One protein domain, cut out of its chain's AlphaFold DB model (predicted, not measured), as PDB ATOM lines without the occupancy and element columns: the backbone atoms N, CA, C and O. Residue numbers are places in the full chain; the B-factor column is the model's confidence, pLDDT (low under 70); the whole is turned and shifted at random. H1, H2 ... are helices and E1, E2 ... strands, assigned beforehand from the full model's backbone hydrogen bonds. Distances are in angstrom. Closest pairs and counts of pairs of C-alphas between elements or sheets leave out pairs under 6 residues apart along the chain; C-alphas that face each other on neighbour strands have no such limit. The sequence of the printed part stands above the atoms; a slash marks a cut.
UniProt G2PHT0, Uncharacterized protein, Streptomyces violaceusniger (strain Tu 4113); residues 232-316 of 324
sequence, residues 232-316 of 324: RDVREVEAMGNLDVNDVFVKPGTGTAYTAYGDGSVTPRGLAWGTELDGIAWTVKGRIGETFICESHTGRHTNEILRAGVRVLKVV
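This is residues 232 to 316 of the 324 residues of an uncharacterized protein of Streptomyces violaceusniger (strain Tu 4113) (UniProt G2PHT0). One strongly twisted, antiparallel sheet of six strands makes the body, with E2 and E8 nearest the middle and the long strand E5 bending by 69 degrees on its way to the hairpin it forms with E6. The small hairpin of E3 and E4 lies out beyond E1, and the short helix H1 sits beside the strands just after E1. The printed part has 85 residues, with named elements in the order E1 H1 E2 E3 E4 E5 E6 E7 E8; the large sheet's order is E1 - E8 - E2 - E5 - E6 - E7. The class is mostly strand, and the whole is compact, with a radius of gyration of the C-alphas of 12.6 A and spans of 37 by 29 by 21 A.

Begin at E1, residues 234 to 238, an edge strand; its antiparallel neighbour is E8, residues 311 to 315, where N 235 and O 314 are 2.8 A apart, within hydrogen-bond range. H1, residues 239 to 242, is on the sheet at a height of 6.0 A, over none of its strands; it is too short for an O i to N i+4 pair, and its one O i to N i+3 pair is not within range. E2, residues 248 to 252, completes a split strand-helix-strand unit, the strands E1 and E2 of one sheet with H1 between them along the chain and E8 between them in the sheet, its crossover right-handed; look at N 250 and O 313, 2.8 A, within hydrogen-bond range, for E2 beside E8. E3, residues 258 to 260, and E4, residues 266 to 268, form a hairpin with N 259 and O 267 at 2.8 A; the closest C-alphas of E1 and E4, Arg 235 and Val 266, are 6.1 A apart. E5, residues 279 to 288, bends at residue 285 and is antiparallel to E2, with N 249 and O 282 at 2.9 A. E5, E6, residues 291 to 296, and E7, residues 301 to 305, make a meander, each strand the antiparallel neighbour of the one before: find N 283 and O 295 at 2.8 A, then N 292 and O 304 at 2.8 A. The edge strands E1 and E7 are apart.

Find C-alpha 234 at (126.109, 139.091, 104.803), where E1 begins its 12.8 A; H1 covers 5.4 A and E2 12.9 A. E3 and E4 measure 6.7 A and 6.8 A. From C-alpha 279 at (118.069, 144.042, 96.846), E5 covers 24.7 A; E6 has 15.6 A and E7 13.5 A. E8, 12.8 A, ends at (129.002, 139.729, 101.640).

The C-alphas farthest apart, those of Gly 270 and Ile 288, stand 37.6 A from each other. The printed part has no cut and no long link. Its mean pLDDT is 90.4, and no printed residue is under 70.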
ATOM      1  N   ARG A 232     122.343 134.895 105.616       90.19
ATOM      2  CA  ARG A 232     123.498 134.280 106.283       90.19
ATOM      3  C   ARG A 232     124.852 134.696 105.701       90.19
ATOM      4  O   ARG A 232     125.853 134.644 106.419       90.19
ATOM      5  N   ASP A 233     124.866 135.100 104.431       93.00
ATOM      6  CA  ASP A 233     126.075 135.392 103.660       93.00
ATOM      7  C   ASP A 233     126.536 136.845 103.849       93.00
ATOM      8  O   ASP A 233     127.563 137.228 103.296       93.00
ATOM      9  N   VAL A 234     125.802 137.667 104.610       94.19
ATOM     10  CA  VAL A 234     126.109 139.091 104.803       94.19
ATOM     11  C   VAL A 234     126.374 139.455 106.263       94.19
ATOM     12  O   VAL A 234     125.873 138.818 107.192       94.19
ATOM     13  N   ARG A 235     127.177 140.499 106.473       95.62
ATOM     14  CA  ARG A 235     127.418 141.144 107.771       95.62
ATOM     15  C   ARG A 235     127.305 142.653 107.634       95.62
ATOM     16  O   ARG A 235     127.719 143.221 106.625       95.62
ATOM     17  N   GLU A 236     126.758 143.302 108.653       96.50
ATOM     18  CA  GLU A 236     126.692 144.754 108.704       96.50
ATOM     19  C   GLU A 236     128.019 145.338 109.192       96.50
ATOM     20  O   GLU A 236     128.370 145.249 110.373       96.50
ATOM     21  N   VAL A 237     128.729 146.000 108.287       95.88
ATOM     22  CA  VAL A 237     130.044 146.594 108.542       95.88
ATOM     23  C   VAL A 237     130.028 148.091 108.265       95.88
ATOM     24  O   VAL A 237     129.195 148.583 107.502       95.88
ATOM     25  N   GLU A 238     130.961 148.828 108.861       95.62
ATOM     26  CA  GLU A 238     131.199 150.220 108.479       95.62
ATOM     27  C   GLU A 238     131.901 150.271 107.116       95.62
ATOM     28  O   GLU A 238     132.985 149.704 106.952       95.62
ATOM     29  N   ALA A 239     131.296 150.966 106.151       92.69
ATOM     30  CA  ALA A 239     131.726 150.978 104.757       92.69
ATOM     31  C   ALA A 239     133.170 151.473 104.587       92.69
ATOM     32  O   ALA A 239     133.976 150.826 103.927       92.69
ATOM     33  N   MET A 240     133.525 152.594 105.220       91.44
ATOM     34  CA  MET A 240     134.840 153.220 105.038       91.44
ATOM     35  C   MET A 240     136.005 152.382 105.571       91.44
ATOM     36  O   MET A 240     137.098 152.453 105.001       91.44
ATOM     37  N   GLY A 241     135.775 151.625 106.646       91.06
ATOM     38  CA  GLY A 241     136.798 150.812 107.305       91.06
ATOM     39  C   GLY A 241     136.860 149.361 106.831       91.06
ATOM     40  O   GLY A 241     137.864 148.708 107.078       91.06
ATOM     41  N   ASN A 242     135.808 148.849 106.177       94.31
ATOM     42  CA  ASN A 242     135.674 147.409 105.914       94.31
ATOM     43  C   ASN A 242     135.285 147.044 104.471       94.31
ATOM     44  O   ASN A 242     135.121 145.853 104.197       94.31
ATOM     45  N   LEU A 243     135.090 148.015 103.566       94.06
ATOM     46  CA  LEU A 243     134.942 147.747 102.132       94.06
ATOM     47  C   LEU A 243     136.235 148.047 101.369       94.06
ATOM     48  O   LEU A 243     136.672 149.200 101.276       94.06
ATOM     49  N   ASP A 244     136.758 147.005 100.740       94.56
ATOM     50  CA  ASP A 244     137.906 147.002  99.847       94.56
ATOM     51  C   ASP A 244     137.483 146.829  98.380       94.56
ATOM     52  O   ASP A 244     136.340 146.507  98.047       94.56
ATOM     53  N   VAL A 245     138.425 147.055  97.462       92.88
ATOM     54  CA  VAL A 245     138.202 146.782  96.037       92.88
ATOM     55  C   VAL A 245     137.978 145.280  95.837       92.88
ATOM     56  O   VAL A 245     138.729 144.458  96.351       92.88
ATOM     57  N   ASN A 246     136.972 144.944  95.032       94.19
ATOM     58  CA  ASN A 246     136.398 143.617  94.786       94.19
ATOM     59  C   ASN A 246     135.481 143.068  95.884       94.19
ATOM     60  O   ASN A 246     134.883 142.012  95.669       94.19
ATOM     61  N   ASP A 247     135.287 143.779  96.997       96.06
ATOM     62  CA  ASP A 247     134.234 143.402  97.934       96.06
ATOM     63  C   ASP A 247     132.853 143.576  97.310       96.06
ATOM     64  O   ASP A 247     132.607 144.475  96.497       96.06
ATOM     65  N   VAL A 248     131.928 142.729  97.751       96.25
ATOM     66  CA  VAL A 248     130.518 142.826  97.396       96.25
ATOM     67  C   VAL A 248     129.741 143.282  98.617       96.25
ATOM     68  O   VAL A 248     129.877 142.715  99.698       96.25
ATOM     69  N   PHE A 249     128.888 144.284  98.448       96.25
ATOM     70  CA  PHE A 249     127.885 144.643  99.442       96.25
ATOM     71  C   PHE A 249     126.497 144.641  98.818       96.25
ATOM     72  O   PHE A 249     126.329 144.898  97.627       96.25
ATOM     73  N   VAL A 250     125.483 144.351  99.622       95.38
ATOM     74  CA  VAL A 250     124.091 144.345  99.187       95.38
ATOM     75  C   VAL A 250     123.385 145.559  99.764       95.38
ATOM     76  O   VAL A 250     123.431 145.811 100.967       95.38
ATOM     77  N   LYS A 251     122.721 146.325  98.897       93.69
ATOM     78  CA  LYS A 251     121.776 147.366  99.305       93.69
ATOM     79  C   LYS A 251     120.382 146.735  99.348       93.69
ATOM     80  O   LYS A 251     119.886 146.385  98.272       93.69
ATOM     81  N   PRO A 252     119.772 146.565 100.535       90.06
ATOM     82  CA  PRO A 252     118.468 145.923 100.652       90.06
ATOM     83  C   PRO A 252     117.388 146.637  99.836       90.06
ATOM     84  O   PRO A 252     117.433 147.860  99.671       90.06
ATOM     85  N   GLY A 253     116.404 145.877  99.355       86.56
ATOM     86  CA  GLY A 253     115.210 146.421  98.710       86.56
ATOM     87  C   GLY A 253     114.386 147.307  99.654       86.56
ATOM     88  O   GLY A 253     114.410 147.137 100.877       86.56
ATOM     89  N   THR A 254     113.635 148.261  99.097       81.88
ATOM     90  CA  THR A 254     112.736 149.134  99.870       81.88
ATOM     91  C   THR A 254     111.742 148.303 100.683       81.88
ATOM     92  O   THR A 254     111.054 147.452 100.132       81.88
ATOM     93  N   GLY A 255     111.641 148.568 101.989       77.06
ATOM     94  CA  GLY A 255     110.760 147.826 102.901       77.06
ATOM     95  C   GLY A 255     111.415 146.617 103.574       77.06
ATOM     96  O   GLY A 255     110.821 146.033 104.477       77.06
ATOM     97  N   THR A 256     112.653 146.277 103.207       85.19
ATOM     98  CA  THR A 256     113.418 145.235 103.895       85.19
ATOM     99  C   THR A 256     113.802 145.696 105.299       85.19
ATOM    100  O   THR A 256     114.494 146.701 105.463       85.19
ATOM    101  N   ALA A 257     113.391 144.941 106.318       86.31
ATOM    102  CA  ALA A 257     113.748 145.188 107.712       86.31
ATOM    103  C   ALA A 257     114.615 144.047 108.257       86.31
ATOM    104  O   ALA A 257     114.280 142.872 108.109       86.31
ATOM    105  N   TYR A 258     115.706 144.394 108.936       92.88
ATOM    106  CA  TYR A 258     116.579 143.444 109.622       92.88
ATOM    107  C   TYR A 258     117.044 144.006 110.971       92.88
ATOM    108  O   TYR A 258     116.777 145.156 111.315       92.88
ATOM    109  N   THR A 259     117.677 143.173 111.790       92.25
ATOM    110  CA  THR A 259     118.306 143.564 113.058       92.25
ATOM    111  C   THR A 259     119.771 143.175 113.010       92.25
ATOM    112  O   THR A 259     120.068 142.017 112.737       92.25
ATOM    113  N   ALA A 260     120.662 144.139 113.235       92.06
ATOM    114  CA  ALA A 260     122.097 143.909 113.337       92.06
ATOM    115  C   ALA A 260     122.513 143.729 114.800       92.06
ATOM    116  O   ALA A 260     122.009 144.431 115.680       92.06
ATOM    117  N   TYR A 261     123.441 142.811 115.054       91.81
ATOM    118  CA  TYR A 261     124.030 142.592 116.373       91.81
ATOM    119  C   TYR A 261     125.456 143.145 116.447       91.81
ATOM    120  O   TYR A 261     126.056 143.527 115.441       91.81
ATOM    121  N   GLY A 262     126.007 143.204 117.663       85.88
ATOM    122  CA  GLY A 262     127.333 143.778 117.921       85.88
ATOM    123  C   GLY A 262     128.490 143.071 117.203       85.88
ATOM    124  O   GLY A 262     129.515 143.696 116.963       85.88
ATOM    125  N   ASP A 263     128.313 141.810 116.807       87.44
ATOM    126  CA  ASP A 263     129.270 141.027 116.013       87.44
ATOM    127  C   ASP A 263     129.123 141.240 114.489       87.44
ATOM    128  O   ASP A 263     129.798 140.589 113.692       87.44
ATOM    129  N   GLY A 264     128.221 142.134 114.068       89.44
ATOM    130  CA  GLY A 264     127.910 142.414 112.667       89.44
ATOM    131  C   GLY A 264     126.971 141.395 112.017       89.44
ATOM    132  O   GLY A 264     126.650 141.546 110.839       89.44
ATOM    133  N   SER A 265     126.512 140.359 112.726       91.75
ATOM    134  CA  SER A 265     125.487 139.450 112.200       91.75
ATOM    135  C   SER A 265     124.144 140.169 112.022       91.75
ATOM    136  O   SER A 265     123.831 141.105 112.758       91.75
ATOM    137  N   VAL A 266     123.364 139.776 111.005       92.00
ATOM    138  CA  VAL A 266     122.097 140.436 110.647       92.00
ATOM    139  C   VAL A 266     120.957 139.444 110.473       92.00
ATOM    140  O   VAL A 266     121.084 138.521 109.684       92.00
ATOM    141  N   THR A 267     119.821 139.667 111.138       90.12
ATOM    142  CA  THR A 267     118.621 138.812 111.033       90.12
ATOM    143  C   THR A 267     117.478 139.518 110.339       90.12
ATOM    144  O   THR A 267     117.091 140.595 110.800       90.12
ATOM    145  N   PRO A 268     116.880 138.933 109.284       90.75
ATOM    146  CA  PRO A 268     115.684 139.506 108.693       90.75
ATOM    147  C   PRO A 268     114.525 139.488 109.689       90.75
ATOM    148  O   PRO A 268     114.358 138.542 110.461       90.75
ATOM    149  N   ARG A 269     113.680 140.518 109.650       86.50
ATOM    150  CA  ARG A 269     112.418 140.538 110.394       86.50
ATOM    151  C   ARG A 269     111.297 139.995 109.518       86.50
ATOM    152  O   ARG A 269     111.046 140.521 108.441       86.50
ATOM    153  N   GLY A 270     110.606 138.961 109.998       79.50
ATOM    154  CA  GLY A 270     109.441 138.390 109.310       79.50
ATOM    155  C   GLY A 270     109.759 137.496 108.105       79.50
ATOM    156  O   GLY A 270     108.837 137.117 107.393       79.50
ATOM    157  N   LEU A 271     111.028 137.128 107.882       79.75
ATOM    158  CA  LEU A 271     111.447 136.177 106.845       79.75
ATOM    159  C   LEU A 271     112.300 135.062 107.456       79.75
ATOM    160  O   LEU A 271     112.969 135.258 108.470       79.75
ATOM    161  N   ALA A 272     112.304 133.891 106.819       78.56
ATOM    162  CA  ALA A 272     113.195 132.806 107.209       78.56
ATOM    163  C   ALA A 272     114.664 133.171 106.926       78.56
ATOM    164  O   ALA A 272     114.995 133.745 105.890       78.56
ATOM    165  N   TRP A 273     115.571 132.773 107.820       75.62
ATOM    166  CA  TRP A 273     117.015 133.034 107.704       75.62
ATOM    167  C   TRP A 273     117.648 132.492 106.406       75.62
ATOM    168  O   TRP A 273     118.639 133.021 105.907       75.62
ATOM    169  N   GLY A 274     117.075 131.421 105.850       77.94
ATOM    170  CA  GLY A 274     117.545 130.786 104.618       77.94
ATOM    171  C   GLY A 274     117.073 131.450 103.323       77.94
ATOM    172  O   GLY A 274     117.494 130.994 102.256       77.94
ATOM    173  N   THR A 275     116.212 132.469 103.406       83.88
ATOM    174  CA  THR A 275     115.664 133.185 102.249       83.88
ATOM    175  C   THR A 275     116.742 134.035 101.578       83.88
ATOM    176  O   THR A 275     117.664 134.533 102.232       83.88
ATOM    177  N   GLU A 276     116.641 134.179 100.258       88.31
ATOM    178  CA  GLU A 276     117.481 135.108  99.502       88.31
ATOM    179  C   GLU A 276     117.266 136.539 100.013       88.31
ATOM    180  O   GLU A 276     116.149 136.938 100.352       88.31
ATOM    181  N   LEU A 277     118.359 137.286 100.143       89.06
ATOM    182  CA  LEU A 277     118.293 138.694 100.499       89.06
ATOM    183  C   LEU A 277     117.771 139.453  99.275       89.06
ATOM    184  O   LEU A 277     118.340 139.332  98.201       89.06
ATOM    185  N   ASP A 278     116.687 140.208  99.423       87.06
ATOM    186  CA  ASP A 278     116.187 141.062  98.344       87.06
ATOM    187  C   ASP A 278     116.991 142.368  98.273       87.06
ATOM    188  O   ASP A 278     117.303 142.984  99.300       87.06
ATOM    189  N   GLY A 279     117.315 142.816  97.062       89.88
ATOM    190  CA  GLY A 279     118.069 144.042  96.846       89.88
ATOM    191  C   GLY A 279     119.006 144.007  95.646       89.88
ATOM    192  O   GLY A 279     118.846 143.250  94.690       89.88
ATOM    193  N   ILE A 280     120.002 144.893  95.678       92.69
ATOM    194  CA  ILE A 280     121.023 144.985  94.633       92.69
ATOM    195  C   ILE A 280     122.390 144.744  95.259       92.69
ATOM    196  O   ILE A 280     122.850 145.539  96.078       92.69
ATOM    197  N   ALA A 281     123.051 143.665  94.835       94.44
ATOM    198  CA  ALA A 281     124.463 143.442  95.116       94.44
ATOM    199  C   ALA A 281     125.334 144.330  94.224       94.44
ATOM    200  O   ALA A 281     125.137 144.362  93.003       94.44
ATOM    201  N   TRP A 282     126.289 145.012  94.846       96.00
ATOM    202  CA  TRP A 282     127.252 145.933  94.260       96.00
ATOM    203  C   TRP A 282     128.665 145.459  94.574       96.00
ATOM    204  O   TRP A 282     129.013 145.259  95.732       96.00
ATOM    205  N   THR A 283     129.477 145.303  93.535       96.56
ATOM    206  CA  THR A 283     130.905 145.009  93.638       96.56
ATOM    207  C   THR A 283     131.680 146.315  93.585       96.56
ATOM    208  O   THR A 283     131.523 147.079  92.630       96.56
ATOM    209  N   VAL A 284     132.537 146.571  94.567       95.31
ATOM    210  CA  VAL A 284     133.429 147.732  94.568       95.31
ATOM    211  C   VAL A 284     134.520 147.517  93.519       95.31
ATOM    212  O   VAL A 284     135.265 146.547  93.572       95.31
ATOM    213  N   LYS A 285     134.631 148.418  92.549       95.94
ATOM    214  CA  LYS A 285     135.643 148.387  91.478       95.94
ATOM    215  C   LYS A 285     136.778 149.372  91.704       95.94
ATOM    216  O   LYS A 285     137.858 149.197  91.156       95.94
ATOM    217  N   GLY A 286     136.541 150.396  92.513       90.75
ATOM    218  CA  GLY A 286     137.545 151.388  92.859       90.75
ATOM    219  C   GLY A 286     137.074 152.286  93.990       90.75
ATOM    220  O   GLY A 286     135.882 152.345  94.302       90.75
ATOM    221  N   ARG A 287     138.019 153.002  94.596       90.88
ATOM    222  CA  ARG A 287     137.760 153.950  95.678       90.88
ATOM    223  C   ARG A 287     138.629 155.186  95.499       90.88
ATOM    224  O   ARG A 287     139.830 155.071  95.277       90.88
ATOM    225  N   ILE A 288     138.015 156.359  95.615       89.00
ATOM    226  CA  ILE A 288     138.691 157.658  95.586       89.00
ATOM    227  C   ILE A 288     138.168 158.461  96.780       89.00
ATOM    228  O   ILE A 288     137.061 159.003  96.746       89.00
ATOM    229  N   GLY A 289     138.937 158.488  97.872       89.38
ATOM    230  CA  GLY A 289     138.500 159.081  99.139       89.38
ATOM    231  C   GLY A 289     137.251 158.387  99.701       89.38
ATOM    232  O   GLY A 289     137.286 157.193 100.008       89.38
ATOM    233  N   GLU A 290     136.154 159.141  99.821       89.00
ATOM    234  CA  GLU A 290     134.830 158.663 100.272       89.00
ATOM    235  C   GLU A 290     133.929 158.160  99.127       89.00
ATOM    236  O   GLU A 290     132.801 157.724  99.362       89.00
ATOM    237  N   THR A 291     134.390 158.250  97.874       91.88
ATOM    238  CA  THR A 291     133.615 157.818  96.702       91.88
ATOM    239  C   THR A 291     133.990 156.393  96.313       91.88
ATOM    240  O   THR A 291     135.146 156.118  95.985       91.88
ATOM    241  N   PHE A 292     133.000 155.502  96.300       92.62
ATOM    242  CA  PHE A 292     133.112 154.120  95.845       92.62
ATOM    243  C   PHE A 292     132.563 154.000  94.424       92.62
ATOM    244  O   PHE A 292     131.417 154.362  94.155       92.62
ATOM    245  N   ILE A 293     133.385 153.485  93.514       93.38
ATOM    246  CA  ILE A 293     132.993 153.151  92.145       93.38
ATOM    247  C   ILE A 293     132.521 151.705  92.177       93.38
ATOM    248  O   ILE A 293     133.316 150.811  92.468       93.38
ATOM    249  N   CYS A 294     131.247 151.465  91.890       94.06
ATOM    250  CA  CYS A 294     130.616 150.162  92.068       94.06
ATOM    251  C   CYS A 294     129.978 149.658  90.772       94.06
ATOM    252  O   CYS A 294     129.463 150.439  89.973       94.06
ATOM    253  N   GLU A 295     129.960 148.340  90.595       93.56
ATOM    254  CA  GLU A 295     129.240 147.642  89.527       93.56
ATOM    255  C   GLU A 295     128.216 146.685  90.147       93.56
ATOM    256  O   GLU A 295     128.568 145.855  90.986       93.56
ATOM    257  N   SER A 296     126.943 146.791  89.775       93.69
ATOM    258  CA  SER A 296     125.912 145.873  90.254       93.69
ATOM    259  C   SER A 296     126.064 144.494  89.617       93.69
ATOM    260  O   SER A 296     126.568 144.360  88.505       93.69
ATOM    261  N   HIS A 297     125.504 143.465  90.252       87.19
ATOM    262  CA  HIS A 297     125.370 142.133  89.642       87.19
ATOM    263  C   HIS A 297     124.591 142.137  88.306       87.19
ATOM    264  O   HIS A 297     124.707 141.206  87.517       87.19
ATOM    265  N   THR A 298     123.817 143.195  88.031       86.06
ATOM    266  CA  THR A 298     123.114 143.425  86.755       86.06
ATOM    267  C   THR A 298     123.934 144.213  85.723       86.06
ATOM    268  O   THR A 298     123.401 144.568  84.673       86.06
ATOM    269  N   GLY A 299     125.205 144.522  86.007       85.38
ATOM    270  CA  GLY A 299     126.112 145.264  85.123       85.38
ATOM    271  C   GLY A 299     125.914 146.784  85.117       85.38
ATOM    272  O   GLY A 299     126.364 147.462  84.198       85.38
ATOM    273  N   ARG A 300     125.204 147.363  86.098       83.44
ATOM    274  CA  ARG A 300     125.057 148.826  86.216       83.44
ATOM    275  C   ARG A 300     126.240 149.409  86.972       83.44
ATOM    276  O   ARG A 300     126.585 148.904  88.029       83.44
ATOM    277  N   HIS A 301     126.778 150.528  86.502       88.75
ATOM    278  CA  HIS A 301     127.819 151.270  87.216       88.75
ATOM    279  C   HIS A 301     127.234 152.446  88.002       88.75
ATOM    280  O   HIS A 301     126.316 153.122  87.528       88.75
ATOM    281  N   THR A 302     127.775 152.707  89.190       90.88
ATOM    282  CA  THR A 302     127.421 153.864  90.021       90.88
ATOM    283  C   THR A 302     128.635 154.377  90.791       90.88
ATOM    284  O   THR A 302     129.571 153.622  91.051       90.88
ATOM    285  N   ASN A 303     128.582 155.648  91.184       92.44
ATOM    286  CA  ASN A 303     129.511 156.243  92.136       92.44
ATOM    287  C   ASN A 303     128.715 156.573  93.402       92.44
ATOM    288  O   ASN A 303     127.841 157.439  93.369       92.44
ATOM    289  N   GLU A 304     128.993 155.874  94.496       87.25
ATOM    290  CA  GLU A 304     128.310 156.054  95.780       87.25
ATOM    291  C   GLU A 304     129.239 156.779  96.756       87.25
ATOM    292  O   GLU A 304     130.400 156.406  96.918       87.25
ATOM    293  N   ILE A 305     128.730 157.822  97.415       89.75
ATOM    294  CA  ILE A 305     129.463 158.532  98.468       89.75
ATOM    295  C   ILE A 305     129.108 157.868  99.800       89.75
ATOM    296  O   ILE A 305     128.020 158.091 100.336       89.75
ATOM    297  N   LEU A 306     130.018 157.052 100.332       88.56
ATOM    298  CA  LEU A 306     129.844 156.347 101.605       88.56
ATOM    299  C   LEU A 306     130.761 156.992 102.650       88.56
ATOM    300  O   LEU A 306     131.944 156.680 102.726       88.56
ATOM    301  N   ARG A 307     130.212 157.930 103.430       87.56
ATOM    302  CA  ARG A 307     130.950 158.671 104.470       87.56
ATOM    303  C   ARG A 307     131.281 157.790 105.680       87.56
ATOM    304  O   ARG A 307     130.696 156.722 105.861       87.56
ATOM    305  N   ALA A 308     132.178 158.270 106.544       86.62
ATOM    306  CA  ALA A 308     132.427 157.651 107.848       86.62
ATOM    307  C   ALA A 308     131.115 157.463 108.640       86.62
ATOM    308  O   ALA A 308     130.233 158.325 108.608       86.62
ATOM    309  N   GLY A 309     130.971 156.318 109.309       87.25
ATOM    310  CA  GLY A 309     129.752 155.922 110.019       87.25
ATOM    311  C   GLY A 309     128.637 155.310 109.155       87.25
ATOM    312  O   GLY A 309     127.681 154.770 109.712       87.25
ATOM    313  N   VAL A 310     128.731 155.333 107.817       91.00
ATOM    314  CA  VAL A 310     127.764 154.631 106.952       91.00
ATOM    315  C   VAL A 310     127.983 153.123 107.053       91.00
ATOM    316  O   VAL A 310     129.092 152.633 106.838       91.00
ATOM    317  N   ARG A 311     126.914 152.373 107.349       93.56
ATOM    318  CA  ARG A 311     126.941 150.907 107.446       93.56
ATOM    319  C   ARG A 311     126.300 150.246 106.230       93.56
ATOM    320  O   ARG A 311     125.331 150.759 105.674       93.56
ATOM    321  N   VAL A 312     126.858 149.113 105.816       95.75
ATOM    322  CA  VAL A 312     126.456 148.349 104.625       95.75
ATOM    323  C   VAL A 312     126.468 146.851 104.917       95.75
ATOM    324  O   VAL A 312     127.209 146.392 105.786       95.75
ATOM    325  N   LEU A 313     125.679 146.079 104.168       96.56
ATOM    326  CA  LEU A 313     125.676 144.619 104.256       96.56
ATOM    327  C   LEU A 313     126.760 144.040 103.345       96.56
ATOM    328  O   LEU A 313     126.508 143.773 102.171       96.56
ATOM    329  N   LYS A 314     127.974 143.866 103.868       97.06
ATOM    330  CA  LYS A 314     129.080 143.232 103.145       97.06
ATOM    331  C   LYS A 314     128.837 141.731 103.049       97.06
ATOM    332  O   LYS A 314     128.538 141.088 104.053       97.06
ATOM    333  N   VAL A 315     128.996 141.174 101.856       95.94
ATOM    334  CA  VAL A 315     129.002 139.729 101.640       95.94
ATOM    335  C   VAL A 315     130.293 139.164 102.219       95.94
ATOM    336  O   VAL A 315     131.392 139.526 101.804       95.94
ATOM    337  N   VAL A 316     130.150 138.254 103.169       92.38
ATOM    338  CA  VAL A 316     131.230 137.452 103.733       92.38
ATOM    339  C   VAL A 316     131.048 136.033 103.220       92.38
ATOM    340  O   VAL A 316     130.347 135.208 103.807       92.38
TER     341      VAL A 316